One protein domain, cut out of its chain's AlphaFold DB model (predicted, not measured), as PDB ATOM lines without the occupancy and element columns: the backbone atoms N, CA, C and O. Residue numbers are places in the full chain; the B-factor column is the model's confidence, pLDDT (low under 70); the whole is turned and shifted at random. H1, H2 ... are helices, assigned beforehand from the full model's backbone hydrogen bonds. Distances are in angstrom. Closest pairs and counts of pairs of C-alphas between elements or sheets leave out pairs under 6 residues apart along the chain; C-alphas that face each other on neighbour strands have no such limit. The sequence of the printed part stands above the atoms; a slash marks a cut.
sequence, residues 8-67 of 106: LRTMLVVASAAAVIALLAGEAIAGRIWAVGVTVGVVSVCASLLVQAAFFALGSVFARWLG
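AT A GLANCE: This is residues 8 to 67 of the 106 residues of an uncharacterized protein of Planctomycetes bacterium (UniProt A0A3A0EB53). Two helices meet near their ends as an open V, H1 making the shorter arm and H2 the longer one. The tight turn at residues 30 to 32 makes the point of the V, and residues 8 to 19 and 44 to 67 stick out as its free arms. The printed part has 60 residues with two named helices, H1 then H2, and no named strand; its class is all helix. It is extended, with a radius of gyration of the C-alphas of 16.7 A, and flat, spanning 53 by 31 by 11 A.

IN THESE COORDINATES: H1, residues 8 to 29, begins with C-alpha 8 at (-16.838, -0.333, -46.544) and is 31.3 A long from first to last C-alpha. H2, residues 33 to 66, is 49.5 A long and ends with C-alpha 66 at (13.461, 14.976, -25.533).

HOW THE PARTS SIT: H1 touches H2 with residues 21 to 28 alone, and H2 touches H1 with residues 35 to 39 alone. Their closest C-alphas, those of Ala 28 and Ala 35, are 5.0 A apart. The helices run opposite ways at a steep tilt of 49 degrees. In H1 and H2 every O i to N i+4 pair is within hydrogen-bond range.

THE WHOLE: The two C-alphas farthest apart, those of Ala 30 and Gly 67, are 53.2 A apart. The printed part has no cut, and the link from H1 to H2 is tight. The mean pLDDT of the printed part is 77.3; residues 23 to 29, 31, 35 and 67 are under 70.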
ATOM      1  N   LEU A   8     -16.230   0.944 -46.166       74.75
ATOM      2  CA  LEU A   8     -16.838  -0.333 -46.544       74.75
ATOM      3  C   LEU A   8     -15.802  -1.308 -47.120       74.75
ATOM      4  O   LEU A   8     -15.799  -2.481 -46.763       74.75
ATOM      5  N   ARG A   9     -14.863  -0.818 -47.945       74.50
ATOM      6  CA  ARG A   9     -13.746  -1.639 -48.447       74.50
ATOM      7  C   ARG A   9     -12.801  -2.059 -47.324       74.50
ATOM      8  O   ARG A   9     -12.429  -3.224 -47.282       74.50
ATOM      9  N   THR A  10     -12.440  -1.156 -46.410       75.56
ATOM     10  CA  THR A  10     -11.593  -1.522 -45.264       75.56
ATOM     11  C   THR A  10     -12.294  -2.495 -44.332       75.56
ATOM     12  O   THR A  10     -11.669  -3.476 -43.945       75.56
ATOM     13  N   MET A  11     -13.582  -2.306 -44.026       75.38
ATOM     14  CA  MET A  11     -14.327  -3.293 -43.238       75.38
ATOM     15  C   MET A  11     -14.365  -4.660 -43.914       75.38
ATOM     16  O   MET A  11     -14.175  -5.664 -43.236       75.38
ATOM     17  N   LEU A  12     -14.552  -4.713 -45.236       78.00
ATOM     18  CA  LEU A  12     -14.556  -5.980 -45.962       78.00
ATOM     19  C   LEU A  12     -13.190  -6.675 -45.900       78.00
ATOM     20  O   LEU A  12     -13.127  -7.883 -45.695       78.00
ATOM     21  N   VAL A  13     -12.099  -5.917 -46.043       77.56
ATOM     22  CA  VAL A  13     -10.724  -6.438 -45.947       77.56
ATOM     23  C   VAL A  13     -10.430  -6.942 -44.534       77.56
ATOM     24  O   VAL A  13      -9.886  -8.028 -44.368       77.56
ATOM     25  N   VAL A  14     -10.838  -6.199 -43.504       80.88
ATOM     26  CA  VAL A  14     -10.650  -6.608 -42.106       80.88
ATOM     27  C   VAL A  14     -11.480  -7.851 -41.785       80.88
ATOM     28  O   VAL A  14     -10.964  -8.793 -41.190       80.88
ATOM     29  N   ALA A  15     -12.742  -7.891 -42.215       73.62
ATOM     30  CA  ALA A  15     -13.625  -9.028 -41.987       73.62
ATOM     31  C   ALA A  15     -13.145 -10.288 -42.722       73.62
ATOM     32  O   ALA A  15     -13.164 -11.374 -42.150       73.62
ATOM     33  N   SER A  16     -12.670 -10.151 -43.962       73.62
ATOM     34  CA  SER A  16     -12.100 -11.275 -44.718       73.62
ATOM     35  C   SER A  16     -10.790 -11.771 -44.107       73.62
ATOM     36  O   SER A  16     -10.627 -12.979 -43.950       73.62
ATOM     37  N   ALA A  17      -9.901 -10.878 -43.664       76.75
ATOM     38  CA  ALA A  17      -8.703 -11.270 -42.921       76.75
ATOM     39  C   ALA A  17      -9.056 -12.013 -41.619       76.75
ATOM     40  O   ALA A  17      -8.501 -13.076 -41.346       76.75
ATOM     41  N   ALA A  18     -10.026 -11.507 -40.851       77.31
ATOM     42  CA  ALA A  18     -10.502 -12.158 -39.633       77.31
ATOM     43  C   ALA A  18     -11.112 -13.542 -39.913       77.31
ATOM     44  O   ALA A  18     -10.833 -14.491 -39.183       77.31
ATOM     45  N   ALA A  19     -11.890 -13.682 -40.991       70.50
ATOM     46  CA  ALA A  19     -12.472 -14.956 -41.403       70.50
ATOM     47  C   ALA A  19     -11.400 -15.984 -41.792       70.50
ATOM     48  O   ALA A  19     -11.496 -17.142 -41.393       70.50
ATOM     49  N   VAL A  20     -10.351 -15.570 -42.511       76.62
ATOM     50  CA  VAL A  20      -9.218 -16.446 -42.857       76.62
ATOM     51  C   VAL A  20      -8.477 -16.900 -41.597       76.62
ATOM     52  O   VAL A  20      -8.163 -18.079 -41.468       76.62
ATOM     53  N   ILE A  21      -8.247 -16.001 -40.637       75.75
ATOM     54  CA  ILE A  21      -7.605 -16.349 -39.360       75.75
ATOM     55  C   ILE A  21      -8.471 -17.332 -38.561       75.75
ATOM     56  O   ILE A  21      -7.952 -18.326 -38.055       75.75
ATOM     57  N   ALA A  22      -9.784 -17.097 -38.477       72.94
ATOM     58  CA  ALA A  22     -10.716 -17.989 -37.789       72.94
ATOM     59  C   ALA A  22     -10.790 -19.376 -38.452       72.94
ATOM     60  O   ALA A  22     -10.806 -20.388 -37.753       72.94
ATOM     61  N   LEU A  23     -10.771 -19.429 -39.789       69.38
ATOM     62  CA  LEU A  23     -10.717 -20.675 -40.557       69.38
ATOM     63  C   LEU A  23      -9.428 -21.458 -40.259       69.38
ATOM     64  O   LEU A  23      -9.478 -22.651 -39.973       69.38
ATOM     65  N   LEU A  24      -8.278 -20.778 -40.281       67.12
ATOM     66  CA  LEU A  24      -6.977 -21.382 -39.986       67.12
ATOM     67  C   LEU A  24      -6.899 -21.895 -38.542       67.12
ATOM     68  O   LEU A  24      -6.387 -22.988 -38.310       67.12
ATOM     69  N   ALA A  25      -7.442 -21.143 -37.580       67.81
ATOM     70  CA  ALA A  25      -7.540 -21.574 -36.188       67.81
ATOM     71  C   ALA A  25      -8.454 -22.803 -36.030       67.81
ATOM     72  O   ALA A  25      -8.107 -23.730 -35.300       67.81
ATOM     73  N   GLY A  26      -9.581 -22.850 -36.749       64.69
ATOM     74  CA  GLY A  26     -10.482 -24.005 -36.770       64.69
ATOM     75  C   GLY A  26      -9.823 -25.273 -37.322       64.69
ATOM     76  O   GLY A  26      -9.925 -26.337 -36.714       64.69
ATOM     77  N   GLU A  27      -9.075 -25.160 -38.422       65.50
ATOM     78  CA  GLU A  27      -8.332 -26.287 -39.009       65.50
ATOM     79  C   GLU A  27      -7.130 -26.733 -38.158       65.50
ATOM     80  O   GLU A  27      -6.785 -27.917 -38.134       65.50
ATOM     81  N   ALA A  28      -6.510 -25.818 -37.407       60.34
ATOM     82  CA  ALA A  28      -5.470 -26.171 -36.442       60.34
ATOM     83  C   ALA A  28      -6.032 -27.006 -35.276       60.34
ATOM     84  O   ALA A  28      -5.401 -27.983 -34.868       60.34
ATOM     85  N   ILE A  29      -7.238 -26.686 -34.787       65.88
ATOM     86  CA  ILE A  29      -7.936 -27.479 -33.754       65.88
ATOM     87  C   ILE A  29      -8.330 -28.863 -34.295       65.88
ATOM     88  O   ILE A  29      -8.308 -29.842 -33.552       65.88
ATOM     89  N   ALA A  30      -8.610 -28.976 -35.597       71.12
ATOM     90  CA  ALA A  30      -8.889 -30.249 -36.263       71.12
ATOM     91  C   ALA A  30      -7.652 -31.168 -36.414       71.12
ATOM     92  O   ALA A  30      -7.766 -32.268 -36.957       71.12
ATOM     93  N   GLY A  31      -6.471 -30.754 -35.934       66.00
ATOM     94  CA  GLY A  31      -5.282 -31.609 -35.833       66.00
ATOM     95  C   GLY A  31      -4.516 -31.809 -37.143       66.00
ATOM     96  O   GLY A  31      -3.637 -32.669 -37.226       66.00
ATOM     97  N   ARG A  32      -4.808 -31.021 -38.185       71.19
ATOM     98  CA  ARG A  32      -4.067 -31.092 -39.447       71.19
ATOM     99  C   ARG A  32      -2.723 -30.366 -39.322       71.19
ATOM    100  O   ARG A  32      -2.673 -29.146 -39.198       71.19
ATOM    101  N   ILE A  33      -1.622 -31.112 -39.435       71.38
ATOM    102  CA  ILE A  33      -0.236 -30.613 -39.286       71.38
ATOM    103  C   ILE A  33       0.072 -29.389 -40.171       71.38
ATOM    104  O   ILE A  33       0.763 -28.471 -39.737       71.38
ATOM    105  N   TRP A  34      -0.472 -29.331 -41.392       72.88
ATOM    106  CA  TRP A  34      -0.245 -28.200 -42.298       72.88
ATOM    107  C   TRP A  34      -0.901 -26.894 -41.803       72.88
ATOM    108  O   TRP A  34      -0.334 -25.819 -41.989       72.88
ATOM    109  N   ALA A  35      -2.045 -26.974 -41.114       65.94
ATOM    110  CA  ALA A  35      -2.773 -25.812 -40.600       65.94
ATOM    111  C   ALA A  35      -2.077 -25.182 -39.380       65.94
ATOM    112  O   ALA A  35      -2.087 -23.960 -39.207       65.94
ATOM    113  N   VAL A  36      -1.393 -26.000 -38.574       71.44
ATOM    114  CA  VAL A  36      -0.552 -25.523 -37.465       71.44
ATOM    115  C   VAL A  36       0.601 -24.659 -37.991       71.44
ATOM    116  O   VAL A  36       0.848 -23.575 -37.472       71.44
ATOM    117  N   GLY A  37       1.266 -25.077 -39.073       71.12
ATOM    118  CA  GLY A  37       2.337 -24.279 -39.681       71.12
ATOM    119  C   GLY A  37       1.856 -22.913 -40.181       71.12
ATOM    120  O   GLY A  37       2.497 -21.892 -39.926       71.12
ATOM    121  N   VAL A  38       0.696 -22.874 -40.844       73.62
ATOM    122  CA  VAL A  38       0.139 -21.625 -41.386       73.62
ATOM    123  C   VAL A  38      -0.330 -20.685 -40.271       73.62
ATOM    124  O   VAL A  38      -0.031 -19.493 -40.323       73.62
ATOM    125  N   THR A  39      -1.005 -21.194 -39.236       75.88
ATOM    126  CA  THR A  39      -1.425 -20.377 -38.078       75.88
ATOM    127  C   THR A  39      -0.239 -19.763 -37.346       75.88
ATOM    128  O   THR A  39      -0.242 -18.558 -37.091       75.88
ATOM    129  N   VAL A  40       0.807 -20.549 -37.071       76.44
ATOM    130  CA  VAL A  40       2.040 -20.051 -36.444       76.44
ATOM    131  C   VAL A  40       2.705 -18.986 -37.318       76.44
ATOM    132  O   VAL A  40       3.112 -17.945 -36.804       76.44
ATOM    133  N   GLY A  41       2.760 -19.196 -38.638       73.25
ATOM    134  CA  GLY A  41       3.296 -18.213 -39.579       73.25
ATOM    135  C   GLY A  41       2.544 -16.880 -39.535       73.25
ATOM    136  O   GLY A  41       3.161 -15.827 -39.371       73.25
ATOM    137  N   VAL A  42       1.211 -16.916 -39.607       79.25
ATOM    138  CA  VAL A  42       0.368 -15.708 -39.551       79.25
ATOM    139  C   VAL A  42       0.527 -14.980 -38.215       79.25
ATOM    140  O   VAL A  42       0.736 -13.766 -38.198       79.25
ATOM    141  N   VAL A  43       0.496 -15.709 -37.095       80.25
ATOM    142  CA  VAL A  43       0.689 -15.128 -35.757       80.25
ATOM    143  C   VAL A  43       2.074 -14.494 -35.629       80.25
ATOM    144  O   VAL A  43       2.187 -13.397 -35.084       80.25
ATOM    145  N   SER A  44       3.117 -15.127 -36.169       75.25
ATOM    146  CA  SER A  44       4.483 -14.596 -36.135       75.25
ATOM    147  C   SER A  44       4.613 -13.285 -36.919       75.25
ATOM    148  O   SER A  44       5.208 -12.326 -36.423       75.25
ATOM    149  N   VAL A  45       3.985 -13.191 -38.097       81.38
ATOM    150  CA  VAL A  45       3.949 -11.947 -38.885       81.38
ATOM    151  C   VAL A  45       3.214 -10.841 -38.126       81.38
ATOM    152  O   VAL A  45       3.736  -9.732 -37.999       81.38
ATOM    153  N   CYS A  46       2.036 -11.135 -37.566       81.62
ATOM    154  CA  CYS A  46       1.294 -10.171 -36.753       81.62
ATOM    155  C   CYS A  46       2.102  -9.705 -35.532       81.62
ATOM    156  O   CYS A  46       2.147  -8.507 -35.252       81.62
ATOM    157  N   ALA A  47       2.772 -10.626 -34.837       77.00
ATOM    158  CA  ALA A  47       3.625 -10.307 -33.699       77.00
ATOM    159  C   ALA A  47       4.811  -9.419 -34.107       77.00
ATOM    160  O   ALA A  47       5.094  -8.431 -33.433       77.00
ATOM    161  N   SER A  48       5.467  -9.711 -35.234       81.62
ATOM    162  CA  SER A  48       6.576  -8.901 -35.753       81.62
ATOM    163  C   SER A  48       6.149  -7.459 -36.054       81.62
ATOM    164  O   SER A  48       6.820  -6.511 -35.637       81.62
ATOM    165  N   LEU A  49       4.991  -7.277 -36.701       82.00
ATOM    166  CA  LEU A  49       4.428  -5.950 -36.971       82.00
ATOM    167  C   LEU A  49       4.074  -5.201 -35.683       82.00
ATOM    168  O   LEU A  49       4.350  -4.008 -35.572       82.00
ATOM    169  N   LEU A  50       3.505  -5.896 -34.693       83.94
ATOM    170  CA  LEU A  50       3.209  -5.328 -33.376       83.94
ATOM    171  C   LEU A  50       4.472  -4.845 -32.665       83.94
ATOM    172  O   LEU A  50       4.479  -3.747 -32.114       83.94
ATOM    173  N   VAL A  51       5.548  -5.630 -32.714       89.69
ATOM    174  CA  VAL A  51       6.838  -5.249 -32.133       89.69
ATOM    175  C   VAL A  51       7.390  -4.002 -32.826       89.69
ATOM    176  O   VAL A  51       7.767  -3.050 -32.143       89.69
ATOM    177  N   GLN A  52       7.380  -3.943 -34.162       86.38
ATOM    178  CA  GLN A  52       7.811  -2.741 -34.891       86.38
ATOM    179  C   GLN A  52       6.964  -1.515 -34.539       86.38
ATOM    180  O   GLN A  52       7.512  -0.443 -34.277       86.38
ATOM    181  N   ALA A  53       5.641  -1.673 -34.479       83.94
ATOM    182  CA  ALA A  53       4.734  -0.603 -34.083       83.94
ATOM    183  C   ALA A  53       5.008  -0.126 -32.648       83.94
ATOM    184  O   ALA A  53       5.003   1.078 -32.398       83.94
ATOM    185  N   ALA A  54       5.308  -1.040 -31.720       89.06
ATOM    186  CA  ALA A  54       5.648  -0.709 -30.340       89.06
ATOM    187  C   ALA A  54       6.960   0.082 -30.243       89.06
ATOM    188  O   ALA A  54       7.003   1.104 -29.562       89.06
ATOM    189  N   PHE A  55       8.008  -0.329 -30.963       92.12
ATOM    190  CA  PHE A  55       9.270   0.417 -31.008       92.12
ATOM    191  C   PHE A  55       9.102   1.795 -31.646       92.12
ATOM    192  O   PHE A  55       9.638   2.777 -31.133       92.12
ATOM    193  N   PHE A  56       8.330   1.888 -32.728       89.25
ATOM    194  CA  PHE A  56       8.020   3.168 -33.358       89.25
ATOM    195  C   PHE A  56       7.251   4.089 -32.404       89.25
ATOM    196  O   PHE A  56       7.614   5.254 -32.237       89.25
ATOM    197  N   ALA A  57       6.229   3.562 -31.725       89.38
ATOM    198  CA  ALA A  57       5.471   4.300 -30.726       89.38
ATOM    199  C   ALA A  57       6.380   4.776 -29.586       89.38
ATOM    200  O   ALA A  57       6.378   5.964 -29.264       89.38
ATOM    201  N   LEU A  58       7.217   3.892 -29.042       92.88
ATOM    202  CA  LEU A  58       8.152   4.225 -27.973       92.88
ATOM    203  C   LEU A  58       9.136   5.318 -28.409       92.88
ATOM    204  O   LEU A  58       9.287   6.314 -27.706       92.88
ATOM    205  N   GLY A  59       9.728   5.187 -29.598       90.00
ATOM    206  CA  GLY A  59      10.616   6.193 -30.180       90.00
ATOM    207  C   GLY A  59       9.921   7.535 -30.407       90.00
ATOM    208  O   GLY A  59      10.496   8.578 -30.115       90.00
ATOM    209  N   SER A  60       8.662   7.528 -30.851       85.00
ATOM    210  CA  SER A  60       7.875   8.752 -31.048       85.00
ATOM    211  C   SER A  60       7.551   9.466 -29.730       85.00
ATOM    212  O   SER A  60       7.617  10.693 -29.660       85.00
ATOM    213  N   VAL A  61       7.249   8.711 -28.668       88.19
ATOM    214  CA  VAL A  61       7.026   9.255 -27.321       88.19
ATOM    215  C   VAL A  61       8.324   9.846 -26.788       88.19
ATOM    216  O   VAL A  61       8.328  10.974 -26.298       88.19
ATOM    217  N   PHE A  62       9.435   9.129 -26.957       87.94
ATOM    218  CA  PHE A  62      10.754   9.597 -26.549       87.94
ATOM    219  C   PHE A  62      11.169  10.863 -27.311       87.94
ATOM    220  O   PHE A  62      11.593  11.834 -26.697       87.94
ATOM    221  N   ALA A  63      10.951  10.918 -28.627       83.06
ATOM    222  CA  ALA A  63      11.226  12.099 -29.447       83.06
ATOM    223  C   ALA A  63      10.390  13.317 -29.022       83.06
ATOM    224  O   ALA A  63      10.890  14.441 -29.013       83.06
ATOM    225  N   ARG A  64       9.127  13.109 -28.626       82.50
ATOM    226  CA  ARG A  64       8.298  14.183 -28.055       82.50
ATOM    227  C   ARG A  64       8.811  14.642 -26.693       82.50
ATOM    228  O   ARG A  64       8.705  15.826 -26.394       82.50
ATOM    229  N   TRP A  65       9.349  13.731 -25.886       84.06
ATOM    230  CA  TRP A  65       9.839  14.039 -24.546       84.06
ATOM    231  C   TRP A  65      11.204  14.742 -24.543       84.06
ATOM    232  O   TRP A  65      11.382  15.704 -23.804       84.06
ATOM    233  N   LEU A  66      12.142  14.333 -25.407       80.00
ATOM    234  CA  LEU A  66      13.461  14.976 -25.533       80.00
ATOM    235  C   LEU A  66      13.439  16.326 -26.269       80.00
ATOM    236  O   LEU A  66      14.444  17.041 -26.267       80.00
ATOM    237  N   GLY A  67      12.305  16.683 -26.874       65.50
ATOM    238  CA  GLY A  67      12.156  17.895 -27.672       65.50
ATOM    239  C   GLY A  67      12.933  17.840 -28.997       65.50
ATOM    240  O   GLY A  67      13.713  16.913 -29.234       65.50
TER     241      GLY A  67